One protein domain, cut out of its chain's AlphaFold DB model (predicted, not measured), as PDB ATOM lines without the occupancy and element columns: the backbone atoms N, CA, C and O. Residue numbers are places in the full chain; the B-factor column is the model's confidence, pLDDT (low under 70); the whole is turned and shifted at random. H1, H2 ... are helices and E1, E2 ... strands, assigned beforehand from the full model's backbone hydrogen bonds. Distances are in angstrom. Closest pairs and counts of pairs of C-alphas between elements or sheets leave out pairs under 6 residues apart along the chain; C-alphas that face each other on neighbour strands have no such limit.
ATOM      1  N   GLY A  56     348.775 196.357 295.979       39.16
ATOM      2  CA  GLY A  56     347.762 195.394 296.428       39.16
ATOM      3  C   GLY A  56     346.344 195.949 296.642       39.16
ATOM      4  O   GLY A  56     345.405 195.162 296.660       39.16
ATOM      5  N   VAL A  57     346.158 197.262 296.798       43.94
ATOM      6  CA  VAL A  57     344.822 197.885 297.000       43.94
ATOM      7  C   VAL A  57     344.113 198.118 295.656       43.94
ATOM      8  O   VAL A  57     342.900 198.008 295.512       43.94
ATOM      9  N   ASP A  58     344.938 198.337 294.652       47.75
ATOM     10  CA  ASP A  58     344.677 198.725 293.273       47.75
ATOM     11  C   ASP A  58     343.855 197.712 292.455       47.75
ATOM     12  O   ASP A  58     343.136 198.070 291.523       47.75
ATOM     13  N   SER A  59     343.917 196.432 292.822       48.84
ATOM     14  CA  SER A  59     343.149 195.361 292.177       48.84
ATOM     15  C   SER A  59     341.760 195.170 292.796       48.84
ATOM     16  O   SER A  59     340.856 194.668 292.130       48.84
ATOM     17  N   VAL A  60     341.543 195.643 294.029       46.69
ATOM     18  CA  VAL A  60     340.284 195.468 294.772       46.69
ATOM     19  C   VAL A  60     339.116 196.184 294.081       46.69
ATOM     20  O   VAL A  60     338.029 195.619 293.993       46.69
ATOM     21  N   GLY A  61     339.347 197.369 293.502       62.94
ATOM     22  CA  GLY A  61     338.312 198.117 292.776       62.94
ATOM     23  C   GLY A  61     337.811 197.421 291.503       62.94
ATOM     24  O   GLY A  61     336.636 197.537 291.157       62.94
ATOM     25  N   LEU A  62     338.670 196.646 290.828       71.00
ATOM     26  CA  LEU A  62     338.295 195.892 289.624       71.00
ATOM     27  C   LEU A  62     337.514 194.615 289.949       71.00
ATOM     28  O   LEU A  62     336.636 194.227 289.182       71.00
ATOM     29  N   TYR A  63     337.778 193.996 291.102       65.94
ATOM     30  CA  TYR A  63     337.016 192.836 291.578       65.94
ATOM     31  C   TYR A  63     335.596 193.185 292.050       65.94
ATOM     32  O   TYR A  63     334.786 192.286 292.258       65.94
ATOM     33  N   TRP A  64     335.265 194.471 292.206       75.06
ATOM     34  CA  TRP A  64     333.914 194.934 292.549       75.06
ATOM     35  C   TRP A  64     333.054 195.296 291.336       75.06
ATOM     36  O   TRP A  64     331.883 195.646 291.497       75.06
ATOM     37  N   LEU A  65     333.606 195.215 290.123       83.94
ATOM     38  CA  LEU A  65     332.835 195.421 288.901       83.94
ATOM     39  C   LEU A  65     331.823 194.297 288.750       83.94
ATOM     40  O   LEU A  65     332.230 193.142 288.717       83.94
ATOM     41  N   ASN A  66     330.537 194.620 288.599       89.56
ATOM     42  CA  ASN A  66     329.513 193.634 288.252       89.56
ATOM     43  C   ASN A  66     329.750 193.053 286.844       89.56
ATOM     44  O   ASN A  66     330.554 193.575 286.073       89.56
ATOM     45  N   GLN A  67     329.019 192.001 286.469       90.94
ATOM     46  CA  GLN A  67     329.204 191.330 285.177       90.94
ATOM     47  C   GLN A  67     329.134 192.289 283.972       90.94
ATOM     48  O   GLN A  67     329.950 192.196 283.056       90.94
ATOM     49  N   THR A  68     328.199 193.245 283.970       92.88
ATOM     50  CA  THR A  68     328.079 194.241 282.892       92.88
ATOM     51  C   THR A  68     329.306 195.147 282.825       92.88
ATOM     52  O   THR A  68     329.819 195.413 281.741       92.88
ATOM     53  N   GLN A  69     329.805 195.605 283.968       92.12
ATOM     54  CA  GLN A  69     330.989 196.460 284.047       92.12
ATOM     55  C   GLN A  69     332.278 195.695 283.719       92.12
ATOM     56  O   GLN A  69     333.170 196.243 283.077       92.12
ATOM     57  N   ALA A  70     332.365 194.419 284.093       90.62
ATOM     58  CA  ALA A  70     333.454 193.536 283.694       90.62
ATOM     59  C   ALA A  70     333.480 193.342 282.166       90.62
ATOM     60  O   ALA A  70     334.545 193.374 281.554       90.62
ATOM     61  N   GLN A  71     332.310 193.240 281.526       93.69
ATOM     62  CA  GLN A  71     332.226 193.215 280.065       93.69
ATOM     63  C   GLN A  71     332.669 194.550 279.447       93.69
ATOM     64  O   GLN A  71     333.432 194.557 278.485       93.69
ATOM     65  N   GLN A  72     332.275 195.684 280.037       94.12
ATOM     66  CA  GLN A  72     332.746 197.005 279.599       94.12
ATOM     67  C   GLN A  72     334.270 197.158 279.722       94.12
ATOM     68  O   GLN A  72     334.887 197.831 278.894       94.12
ATOM     69  N   LEU A  73     334.889 196.543 280.734       92.06
ATOM     70  CA  LEU A  73     336.345 196.501 280.882       92.06
ATOM     71  C   LEU A  73     337.000 195.766 279.708       92.06
ATOM     72  O   LEU A  73     337.958 196.286 279.136       92.06
ATOM     73  N   LEU A  74     336.448 194.621 279.298       94.00
ATOM     74  CA  LEU A  74     336.925 193.885 278.124       94.00
ATOM     75  C   LEU A  74     336.727 194.683 276.827       94.00
ATOM     76  O   LEU A  74     337.647 194.784 276.015       94.00
ATOM     77  N   ASP A  75     335.575 195.329 276.657       95.06
ATOM     78  CA  ASP A  75     335.312 196.174 275.488       95.06
ATOM     79  C   ASP A  75     336.299 197.352 275.410       95.06
ATOM     80  O   ASP A  75     336.763 197.722 274.327       95.06
ATOM     81  N   ASN A  76     336.654 197.946 276.553       93.31
ATOM     82  CA  ASN A  76     337.677 198.988 276.615       93.31
ATOM     83  C   ASN A  76     339.084 198.429 276.340       93.31
ATOM     84  O   ASN A  76     339.861 199.101 275.664       93.31
ATOM     85  N   ALA A  77     339.407 197.205 276.764       92.75
ATOM     86  CA  ALA A  77     340.663 196.552 276.390       92.75
ATOM     87  C   ALA A  77     340.787 196.380 274.863       92.75
ATOM     88  O   ALA A  77     341.809 196.743 274.277       92.75
ATOM     89  N   HIS A  78     339.716 195.941 274.196       95.00
ATOM     90  CA  HIS A  78     339.685 195.836 272.734       95.00
ATOM     91  C   HIS A  78     339.843 197.195 272.041       95.00
ATOM     92  O   HIS A  78     340.633 197.321 271.109       95.00
ATOM     93  N   LYS A  79     339.165 198.245 272.527       92.69
ATOM     94  CA  LYS A  79     339.367 199.609 272.002       92.69
ATOM     95  C   LYS A  79     340.810 200.078 272.162       92.69
ATOM     96  O   LYS A  79     341.321 200.775 271.289       92.69
ATOM     97  N   ALA A  80     341.458 199.724 273.272       90.62
ATOM     98  CA  ALA A  80     342.851 200.067 273.506       90.62
ATOM     99  C   ALA A  80     343.770 199.400 272.472       90.62
ATOM    100  O   ALA A  80     344.615 200.084 271.899       90.62
ATOM    101  N   ARG A  81     343.547 198.112 272.170       92.50
ATOM    102  CA  ARG A  81     344.232 197.390 271.086       92.50
ATOM    103  C   ARG A  81     344.039 198.075 269.733       92.50
ATOM    104  O   ARG A  81     345.012 198.309 269.021       92.50
ATOM    105  N   ASP A  82     342.806 198.439 269.392       91.38
ATOM    106  CA  ASP A  82     342.507 199.073 268.103       91.38
ATOM    107  C   ASP A  82     343.179 200.452 267.979       91.38
ATOM    108  O   ASP A  82     343.699 200.804 266.920       91.38
ATOM    109  N   LEU A  83     343.212 201.234 269.066       88.06
ATOM    110  CA  LEU A  83     343.935 202.510 269.121       88.06
ATOM    111  C   LEU A  83     345.451 202.316 269.034       88.06
ATOM    112  O   LEU A  83     346.123 203.089 268.355       88.06
ATOM    113  N   TYR A  84     345.984 201.292 269.699       88.00
ATOM    114  CA  TYR A  84     347.397 200.930 269.636       88.00
ATOM    115  C   TYR A  84     347.811 200.622 268.192       88.00
ATOM    116  O   TYR A  84     348.785 201.186 267.694       88.00
ATOM    117  N   GLN A  85     347.019 199.806 267.489       88.12
ATOM    118  CA  GLN A  85     347.271 199.466 266.089       88.12
ATOM    119  C   GLN A  85     347.200 200.698 265.180       88.12
ATOM    120  O   GLN A  85     348.089 200.893 264.359       88.12
ATOM    121  N   GLN A  86     346.216 201.583 265.374       85.81
ATOM    122  CA  GLN A  86     346.113 202.835 264.610       85.81
ATOM    123  C   GLN A  86     347.349 203.732 264.762       85.81
ATOM    124  O   GLN A  86     347.769 204.364 263.792       85.81
ATOM    125  N   ILE A  87     347.927 203.809 265.965       83.75
ATOM    126  CA  ILE A  87     349.133 204.611 266.215       83.75
ATOM    127  C   ILE A  87     350.351 203.974 265.531       83.75
ATOM    128  O   ILE A  87     351.133 204.686 264.902       83.75
ATOM    129  N   ILE A  88     350.488 202.645 265.606       84.31
ATOM    130  CA  ILE A  88     351.555 201.914 264.907       84.31
ATOM    131  C   ILE A  88     351.446 202.091 263.392       84.31
ATOM    132  O   ILE A  88     352.434 202.452 262.755       84.31
ATOM    133  N   ASP A  89     350.259 201.886 262.825       85.38
ATOM    134  CA  ASP A  89     350.013 202.004 261.383       85.38
ATOM    135  C   ASP A  89     350.249 203.438 260.886       85.38
ATOM    136  O   ASP A  89     350.680 203.652 259.752       85.38
ATOM    137  N   GLY A  90     350.005 204.431 261.749       80.25
ATOM    138  CA  GLY A  90     350.317 205.834 261.491       80.25
ATOM    139  C   GLY A  90     351.818 206.150 261.478       80.25
ATOM    140  O   GLY A  90     352.207 207.194 260.953       80.25
ATOM    141  N   GLY A  91     352.670 205.281 262.031       71.62
ATOM    142  CA  GLY A  91     354.133 205.403 261.995       71.62
ATOM    143  C   GLY A  91     354.731 206.523 262.856       71.62
ATOM    144  O   GLY A  91     355.935 206.763 262.790       71.62
ATOM    145  N   HIS A  92     353.920 207.218 263.654       69.56
ATOM    146  CA  HIS A  92     354.366 208.252 264.584       69.56
ATOM    147  C   HIS A  92     353.409 208.331 265.779       69.56
ATOM    148  O   HIS A  92     352.192 208.206 265.618       69.56
ATOM    149  N   CYS A  93     353.938 208.603 266.979       70.06
ATOM    150  CA  CYS A  93     353.105 209.246 267.994       70.06
ATOM    151  C   CYS A  93     352.653 210.582 267.387       70.06
ATOM    152  O   CYS A  93     353.517 211.325 266.924       70.06
ATOM    153  N   PRO A  94     351.354 210.921 267.347       63.00
ATOM    154  CA  PRO A  94     350.955 212.258 266.925       63.00
ATOM    155  C   PRO A  94     351.715 213.272 267.791       63.00
ATOM    156  O   PRO A  94     351.637 213.168 269.011       63.00
ATOM    157  N   ASP A  95     352.427 214.230 267.179       50.88
ATOM    158  CA  ASP A  95     353.363 215.191 267.820       50.88
ATOM    159  C   ASP A  95     352.763 216.021 268.977       50.88
ATOM    160  O   ASP A  95     353.439 216.805 269.641       50.88
ATOM    161  N   ALA A  96     351.474 215.850 269.259       44.22
ATOM    162  CA  ALA A  96     350.904 216.210 270.536       44.22
ATOM    163  C   ALA A  96     351.361 215.200 271.602       44.22
ATOM    164  O   ALA A  96     350.661 214.229 271.892       44.22
ATOM    165  N   GLU A  97     352.476 215.521 272.258       40.00
ATOM    166  CA  GLU A  97     353.012 214.920 273.495       40.00
ATOM    167  C   GLU A  97     351.953 214.757 274.619       40.00
ATOM    168  O   GLU A  97     352.187 214.114 275.634       40.00
ATOM    169  N   ILE A  98     350.742 215.295 274.436       42.19
ATOM    170  CA  ILE A  98     349.568 215.066 275.271       42.19
ATOM    171  C   ILE A  98     348.314 215.007 274.378       42.19
ATOM    172  O   ILE A  98     347.529 215.951 274.293       42.19
ATOM    173  N   LYS A  99     348.063 213.878 273.719       48.19
ATOM    174  CA  LYS A  99     346.680 213.431 273.495       48.19
ATOM    175  C   LYS A  99     346.477 212.132 274.242       48.19
ATOM    176  O   LYS A  99     346.340 211.072 273.647       48.19
ATOM    177  N   SER A 100     346.399 212.266 275.562       53.88
ATOM    178  CA  SER A 100     345.583 211.402 276.402       53.88
ATOM    179  C   SER A 100     344.177 211.319 275.797       53.88
ATOM    180  O   SER A 100     343.281 212.104 276.130       53.88
ATOM    181  N   ARG A 101     343.975 210.438 274.815       67.19
ATOM    182  CA  ARG A 101     342.656 210.260 274.221       67.19
ATOM    183  C   ARG A 101     341.892 209.380 275.180       67.19
ATOM    184  O   ARG A 101     342.026 208.160 275.152       67.19
ATOM    185  N   ARG A 102     341.093 210.020 276.030       78.69
ATOM    186  CA  ARG A 102     340.084 209.308 276.799       78.69
ATOM    187  C   ARG A 102     339.164 208.591 275.815       78.69
ATOM    188  O   ARG A 102     338.555 209.237 274.962       78.69
ATOM    189  N   PHE A 103     339.124 207.269 275.892       84.75
ATOM    190  CA  PHE A 103     338.390 206.427 274.942       84.75
ATOM    191  C   PHE A 103     337.314 205.572 275.616       84.75
ATOM    192  O   PHE A 103     336.449 205.018 274.934       84.75
ATOM    193  N   GLY A 104     337.357 205.473 276.945       88.00
ATOM    194  CA  GLY A 104     336.425 204.676 277.725       88.00
ATOM    195  C   GLY A 104     336.220 205.243 279.120       88.00
ATOM    196  O   GLY A 104     337.081 205.936 279.668       88.00
ATOM    197  N   GLU A 105     335.061 204.927 279.680       91.25
ATOM    198  CA  GLU A 105     334.706 205.149 281.076       91.25
ATOM    199  C   GLU A 105     333.892 203.941 281.551       91.25
ATOM    200  O   GLU A 105     333.083 203.405 280.788       91.25
ATOM    201  N   ILE A 106     334.093 203.524 282.798       90.00
ATOM    202  CA  ILE A 106     333.205 202.614 283.528       90.00
ATOM    203  C   ILE A 106     332.756 203.346 284.787       90.00
ATOM    204  O   ILE A 106     333.593 203.876 285.515       90.00
ATOM    205  N   LYS A 107     331.448 203.371 285.057       88.06
ATOM    206  CA  LYS A 107     330.897 203.889 286.317       88.06
ATOM    207  C   LYS A 107     330.374 202.736 287.161       88.06
ATOM    208  O   LYS A 107     329.591 201.919 286.670       88.06
ATOM    209  N   ALA A 108     330.786 202.695 288.420       82.31
ATOM    210  CA  ALA A 108     330.375 201.702 289.399       82.31
ATOM    211  C   ALA A 108     330.023 202.389 290.720       82.31
ATOM    212  O   ALA A 108     330.897 202.661 291.534       82.31
ATOM    213  N   ASN A 109     328.729 202.660 290.923       81.12
ATOM    214  CA  ASN A 109     328.234 203.495 292.024       81.12
ATOM    215  C   ASN A 109     328.936 204.867 292.005       81.12
ATOM    216  O   ASN A 109     328.944 205.519 290.959       81.12
ATOM    217  N   ASP A 110     329.555 205.263 293.115       76.38
ATOM    218  CA  ASP A 110     330.329 206.502 293.241       76.38
ATOM    219  C   ASP A 110     331.761 206.387 292.685       76.38
ATOM    220  O   ASP A 110     332.516 207.360 292.679       76.38
ATOM    221  N   ASN A 111     332.122 205.216 292.145       76.94
ATOM    222  CA  ASN A 111     333.427 204.960 291.552       76.94
ATOM    223  C   ASN A 111     333.393 205.119 290.029       76.94
ATOM    224  O   ASN A 111     332.405 204.814 289.350       76.94
ATOM    225  N   ARG A 112     334.517 205.544 289.461       83.44
ATOM    226  CA  ARG A 112     334.731 205.699 288.022       83.44
ATOM    227  C   ARG A 112     336.082 205.131 287.621       83.44
ATOM    228  O   ARG A 112     337.057 205.322 288.331       83.44
ATOM    229  N   ILE A 113     336.155 204.511 286.450       86.56
ATOM    230  CA  ILE A 113     337.407 204.120 285.799       86.56
ATOM    231  C   ILE A 113     337.470 204.797 284.436       86.56
ATOM    232  O   ILE A 113     336.595 204.573 283.605       86.56
ATOM    233  N   ASP A 114     338.492 205.610 284.196       87.00
ATOM    234  CA  ASP A 114     338.719 206.322 282.941       87.00
ATOM    235  C   ASP A 114     339.883 205.723 282.175       87.00
ATOM    236  O   ASP A 114     340.973 205.600 282.718       87.00
ATOM    237  N   PHE A 115     339.691 205.437 280.892       86.81
ATOM    238  CA  PHE A 115     340.716 204.811 280.062       86.81
ATOM    239  C   PHE A 115     341.268 205.788 279.038       86.81
ATOM    240  O   PHE A 115     340.509 206.488 278.358       86.81
ATOM    241  N   GLN A 116     342.589 205.827 278.918       85.88
ATOM    242  CA  GLN A 116     343.328 206.742 278.058       85.88
ATOM    243  C   GLN A 116     344.488 205.991 277.405       85.88
ATOM    244  O   GLN A 116     345.111 205.150 278.041       85.88
ATOM    245  N   VAL A 117     344.800 206.298 276.148       83.69
ATOM    246  CA  VAL A 117     346.057 205.857 275.521       83.69
ATOM    247  C   VAL A 117     347.040 207.018 275.556       83.69
ATOM    248  O   VAL A 117     346.670 208.148 275.223       83.69
ATOM    249  N   ILE A 118     348.272 206.741 275.973       80.81
ATOM    250  CA  ILE A 118     349.385 207.688 275.995       80.81
ATOM    251  C   ILE A 118     350.456 207.178 275.039       80.81
ATOM    252  O   ILE A 118     350.869 206.028 275.133       80.81
ATOM    253  N   CYS A 119     350.902 208.037 274.124       78.19
ATOM    254  CA  CYS A 119     352.027 207.771 273.233       78.19
ATOM    255  C   CYS A 119     353.124 208.787 273.532       78.19
ATOM    256  O   CYS A 119     352.903 209.986 273.366       78.19
ATOM    257  N   SER A 120     354.281 208.330 274.000       76.19
ATOM    258  CA  SER A 120     355.419 209.190 274.331       76.19
ATOM    259  C   SER A 120     356.713 208.455 274.033       76.19
ATOM    260  O   SER A 120     356.859 207.296 274.412       76.19
ATOM    261  N   ASN A 121     357.680 209.121 273.395       74.62
ATOM    262  CA  ASN A 121     358.975 208.521 273.039       74.62
ATOM    263  C   ASN A 121     358.838 207.180 272.281       74.62
ATOM    264  O   ASN A 121     359.575 206.237 272.558       74.62
ATOM    265  N   ASN A 122     357.867 207.079 271.361       73.69
ATOM    266  CA  ASN A 122     357.502 205.849 270.634       73.69
ATOM    267  C   ASN A 122     357.058 204.672 271.517       73.69
ATOM    268  O   ASN A 122     356.999 203.538 271.048       73.69
ATOM    269  N   ASN A 123     356.723 204.934 272.776       81.06
ATOM    270  CA  ASN A 123     356.087 203.973 273.655       81.06
ATOM    271  C   ASN A 123     354.594 204.292 273.759       81.06
ATOM    272  O   ASN A 123     354.227 205.437 274.036       81.06
ATOM    273  N   ILE A 124     353.747 203.290 273.536       85.12
ATOM    274  CA  ILE A 124     352.293 203.410 273.612       85.12
ATOM    275  C   ILE A 124     351.834 202.621 274.833       85.12
ATOM    276  O   ILE A 124     352.001 201.408 274.886       85.12
ATOM    277  N   LEU A 125     351.230 203.299 275.802       86.62
ATOM    278  CA  LEU A 125     350.706 202.674 277.012       86.62
ATOM    279  C   LEU A 125     349.241 203.038 277.213       86.62
ATOM    280  O   LEU A 125     348.774 204.115 276.836       86.62
ATOM    281  N   VAL A 126     348.512 202.130 277.843       84.50
ATOM    282  CA  VAL A 126     347.132 202.323 278.262       84.50
ATOM    283  C   VAL A 126     347.135 202.712 279.728       84.50
ATOM    284  O   VAL A 126     347.605 201.971 280.582       84.50
ATOM    285  N   HIS A 127     346.596 203.887 280.014       84.56
ATOM    286  CA  HIS A 127     346.346 204.357 281.362       84.56
ATOM    287  C   HIS A 127     344.887 204.095 281.707       84.56
ATOM    288  O   HIS A 127     343.989 204.470 280.949       84.56
ATOM    289  N   TYR A 128     344.642 203.513 282.873       81.06
ATOM    290  CA  TYR A 128     343.311 203.448 283.460       81.06
ATOM    291  C   TYR A 128     343.334 204.118 284.837       81.06
ATOM    292  O   TYR A 128     344.143 203.793 285.707       81.06
ATOM    293  N   VAL A 129     342.487 205.131 284.996       77.88
ATOM    294  CA  VAL A 129     342.447 206.018 286.159       77.88
ATOM    295  C   VAL A 129     341.189 205.718 286.949       77.88
ATOM    296  O   VAL A 129     340.088 205.948 286.457       77.88
ATOM    297  N   MET A 130     341.342 205.213 288.166       77.81
ATOM    298  CA  MET A 130     340.226 204.938 289.062       77.81
ATOM    299  C   MET A 130     339.978 206.142 289.967       77.81
ATOM    300  O   MET A 130     340.904 206.750 290.489       77.81
ATOM    301  N   THR A 131     338.724 206.518 290.141       73.62
ATOM    302  CA  THR A 131     338.272 207.556 291.071       73.62
ATOM    303  C   THR A 131     337.205 206.931 291.953       73.62
ATOM    304  O   THR A 131     336.354 206.220 291.425       73.62
ATOM    305  N   ASP A 132     337.227 207.193 293.252       69.44
ATOM    306  CA  ASP A 132     336.137 206.851 294.171       69.44
ATOM    307  C   ASP A 132     335.698 208.103 294.951       69.44
ATOM    308  O   ASP A 132     336.263 209.187 294.765       69.44
ATOM    309  N   GLU A 133     334.671 207.983 295.796       56.69
ATOM    310  CA  GLU A 133     334.155 209.106 296.596       56.69
ATOM    311  C   GLU A 133     335.158 209.656 297.634       56.69
ATOM    312  O   GLU A 133     335.000 210.786 298.105       56.69
ATOM    313  N   TYR A 134     336.219 208.911 297.961       54.56
ATOM    314  CA  TYR A 134     337.218 209.256 298.977       54.56
ATOM    315  C   TYR A 134     338.617 209.564 298.400       54.56
ATOM    316  O   TYR A 134     339.457 210.124 299.112       54.56
ATOM    317  N   VAL A 135     338.888 209.247 297.129       55.69
ATOM    318  CA  VAL A 135     340.208 209.313 296.486       55.69
ATOM    319  C   VAL A 135     340.169 210.195 295.240       55.69
ATOM    320  O   VAL A 135     339.486 209.930 294.250       55.69
ATOM    321  N   VAL A 136     341.008 211.235 295.251       51.94
ATOM    322  CA  VAL A 136     341.252 212.101 294.091       51.94
ATOM    323  C   VAL A 136     342.157 211.362 293.099       51.94
ATOM    324  O   VAL A 136     343.375 211.425 293.225       51.94
ATOM    325  N   ASN A 137     341.546 210.677 292.128       52.66
ATOM    326  CA  ASN A 137     342.155 210.053 290.941       52.66
ATOM    327  C   ASN A 137     343.422 209.207 291.208       52.66
ATOM    328  O   ASN A 137     344.544 209.712 291.201       52.66
ATOM    329  N   LEU A 138     343.261 207.892 291.320       57.66
ATOM    330  CA  LEU A 138     344.353 206.926 291.256       57.66
ATOM    331  C   LEU A 138     344.658 206.582 289.789       57.66
ATOM    332  O   LEU A 138     343.884 205.894 289.127       57.66
ATOM    333  N   VAL A 139     345.798 207.039 289.265       57.50
ATOM    334  CA  VAL A 139     346.343 206.518 287.999       57.50
ATOM    335  C   VAL A 139     347.044 205.214 288.341       57.50
ATOM    336  O   VAL A 139     348.135 205.248 288.903       57.50
ATOM    337  N   ASN A 140     346.379 204.089 288.086       56.81
ATOM    338  CA  ASN A 140     346.815 202.830 288.664       56.81
ATOM    339  C   ASN A 140     348.026 202.253 287.928       56.81
ATOM    340  O   ASN A 140     349.056 202.021 288.540       56.81
ATOM    341  N   ASP A 141     347.964 202.146 286.600       61.84
ATOM    342  CA  ASP A 141     349.100 201.670 285.819       61.84
ATOM    343  C   ASP A 141     349.068 202.199 284.383       61.84
ATOM    344  O   ASP A 141     348.007 202.414 283.790       61.84
ATOM    345  N   ALA A 142     350.265 202.372 283.829       72.38
ATOM    346  CA  ALA A 142     350.501 202.480 282.401       72.38
ATOM    347  C   ALA A 142     350.879 201.079 281.899       72.38
ATOM    348  O   ALA A 142     352.001 200.630 282.134       72.38
ATOM    349  N   VAL A 143     349.936 200.376 281.275       82.94
ATOM    350  CA  VAL A 143     350.093 198.973 280.856       82.94
ATOM    351  C   VAL A 143     350.080 198.826 279.343       82.94
ATOM    352  O   VAL A 143     349.545 199.675 278.627       82.94
ATOM    353  N   GLU A 144     350.610 197.716 278.841       88.69
ATOM    354  CA  GLU A 144     350.330 197.301 277.467       88.69
ATOM    355  C   GLU A 144     348.861 196.859 277.331       88.69
ATOM    356  O   GLU A 144     348.234 196.394 278.289       88.69
ATOM    357  N   TRP A 145     348.276 196.977 276.135       90.00
ATOM    358  CA  TRP A 145     346.863 196.624 275.932       90.00
ATOM    359  C   TRP A 145     346.582 195.141 276.227       90.00
ATOM    360  O   TRP A 145     345.501 194.807 276.710       90.00
ATOM    361  N   GLN A 146     347.561 194.261 276.002       93.38
ATOM    362  CA  GLN A 146     347.483 192.826 276.280       93.38
ATOM    363  C   GLN A 146     347.305 192.553 277.774       93.38
ATOM    364  O   GLN A 146     346.576 191.639 278.164       93.38
ATOM    365  N   GLU A 147     347.969 193.336 278.626       88.81
ATOM    366  CA  GLU A 147     347.845 193.198 280.075       88.81
ATOM    367  C   GLU A 147     346.456 193.625 280.547       88.81
ATOM    368  O   GLU A 147     345.854 192.924 281.365       88.81
ATOM    369  N   LEU A 148     345.915 194.711 279.980       89.06
ATOM    370  CA  LEU A 148     344.542 195.142 280.239       89.06
ATOM    371  C   LEU A 148     343.524 194.084 279.783       89.06
ATOM    372  O   LEU A 148     342.574 193.798 280.509       89.06
ATOM    373  N   GLU A 149     343.734 193.459 278.624       92.31
ATOM    374  CA  GLU A 149     342.873 192.379 278.124       92.31
ATOM    375  C   GLU A 149     342.952 191.130 279.016       92.31
ATOM    376  O   GLU A 149     341.925 190.543 279.366       92.31
ATOM    377  N   ARG A 150     344.152 190.742 279.466       89.62
ATOM    378  CA  ARG A 150     344.341 189.635 280.420       89.62
ATOM    379  C   ARG A 150     343.627 189.910 281.744       89.62
ATOM    380  O   ARG A 150     342.983 189.013 282.290       89.62
ATOM    381  N   LEU A 151     343.729 191.136 282.251       86.56
ATOM    382  CA  LEU A 151     343.055 191.576 283.469       86.56
ATOM    383  C   LEU A 151     341.531 191.540 283.306       86.56
ATOM    384  O   LEU A 151     340.847 190.962 284.148       86.56
ATOM    385  N   ALA A 152     341.009 192.077 282.201       89.38
ATOM    386  CA  ALA A 152     339.583 192.064 281.892       89.38
ATOM    387  C   ALA A 152     339.011 190.641 281.849       89.38
ATOM    388  O   ALA A 152     337.991 190.356 282.478       89.38
ATOM    389  N   ASN A 153     339.710 189.728 281.169       90.19
ATOM    390  CA  ASN A 153     339.331 188.320 281.116       90.19
ATOM    391  C   ASN A 153     339.369 187.667 282.504       90.19
ATOM    392  O   ASN A 153     338.424 186.974 282.872       90.19
ATOM    393  N   SER A 154     340.404 187.938 283.306       88.19
ATOM    394  CA  SER A 154     340.491 187.419 284.675       88.19
ATOM    395  C   SER A 154     339.329 187.887 285.556       88.19
ATOM    396  O   SER A 154     338.858 187.108 286.382       88.19
ATOM    397  N   VAL A 155     338.871 189.134 285.410       86.31
ATOM    398  CA  VAL A 155     337.700 189.649 286.141       86.31
ATOM    399  C   VAL A 155     336.427 188.950 285.660       86.31
ATOM    400  O   VAL A 155     335.645 188.479 286.481       86.31
ATOM    401  N   LEU A 156     336.242 188.798 284.345       87.19
ATOM    402  CA  LEU A 156     335.072 188.123 283.769       87.19
ATOM    403  C   LEU A 156     334.940 186.653 284.184       87.19
ATOM    404  O   LEU A 156     333.818 186.191 284.382       87.19
ATOM    405  N   THR A 157     336.048 185.930 284.374       86.56
ATOM    406  CA  THR A 157     336.019 184.533 284.847       86.56
ATOM    407  C   THR A 157     335.350 184.382 286.219       86.56
ATOM    408  O   THR A 157     334.848 183.311 286.523       86.56
ATOM    409  N   HIS A 158     335.268 185.437 287.038       81.56
ATOM    410  CA  HIS A 158     334.564 185.374 288.328       81.56
ATOM    411  C   HIS A 158     333.032 185.270 288.184       81.56
ATOM    412  O   HIS A 158     332.348 185.008 289.171       81.56
ATOM    413  N   TYR A 159     332.497 185.479 286.975       79.38
ATOM    414  CA  TYR A 159     331.066 185.459 286.658       79.38
ATOM    415  C   TYR A 159     330.627 184.259 285.802       79.38
ATOM    416  O   TYR A 159     329.452 184.188 285.438       79.38
ATOM    417  N   GLN A 160     331.553 183.365 285.443       74.94
ATOM    418  CA  GLN A 160     331.313 182.166 284.628       74.94
ATOM    419  C   GLN A 160     331.298 180.915 285.504       74.94
ATOM    420  O   GLN A 160     330.432 180.051 285.249       74.94
TER     421      GLN A 160
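Overview. This is residues 56 to 160 of the 160 residues of an uncharacterized protein of Ferrimonas sp. IMCC35002 (UniProt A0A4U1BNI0). A twisted sheet of four strands has the long helix H2 and the shorter H3 packed side by side over one face, in two layers, helices on one face of a sheet. Little H1 grazes the sheet. The 105 printed residues run H1 H2 E1 E2 E3 E4 H3; the sheet, in the order E1 E2 E3 E4, is antiparallel and a meander, each strand the neighbour of the one before. The class is mixed, helices and strands; the whole is compact, with a radius of gyration of the C-alphas of 13.9 A and spans of 39 by 31 by 21 A.

Arrangement. H1, residues 60 to 63, only grazes the sheet with residues 61 to 62. H2, residues 67 to 90, lies over E1, residues 101 to 108, and E2, residues 111 to 120, at a height over the sheet of 8.9 A; its closest C-alphas to E1 are Asn 76 and Gly 104, 5.9 A. N 106 and O 113 join the hairpin E1 and E2 within hydrogen-bond range, 2.8 A. E2 and E3, residues 123 to 131, form a hairpin with N 116 and O 127 at 2.8 A. E3 and E4, residues 138 to 143, form another, with N 126 and O 143 at 2.8 A. H3, residues 145 to 159, touches H2, closest at the C-alphas of Leu 74 and Ala 152, 5.0 A, at a shallow tilt of 15 degrees, opposite ways. Every O i to N i+4 pair is within hydrogen-bond range in H2, and 9 of 11 in H3; H1 is too short for one.

Along the chain. H2 begins at C-alpha 67 (329.204, 191.330, 285.177) and is 34.9 A long; E2 measures 28.3 A, E3 25.2 A. H3, 22.1 A, ends at C-alpha 159 (331.066, 185.459, 286.658).

Size, cuts and confidence. The C-alphas farthest apart, Asp 95 and Gln 160, are 43.1 A apart. The printed part has no cut and no long link. Its mean pLDDT is 77.5; residues 56 to 61, 63, 92, 94 to 101 and 132 to 141 are under 70.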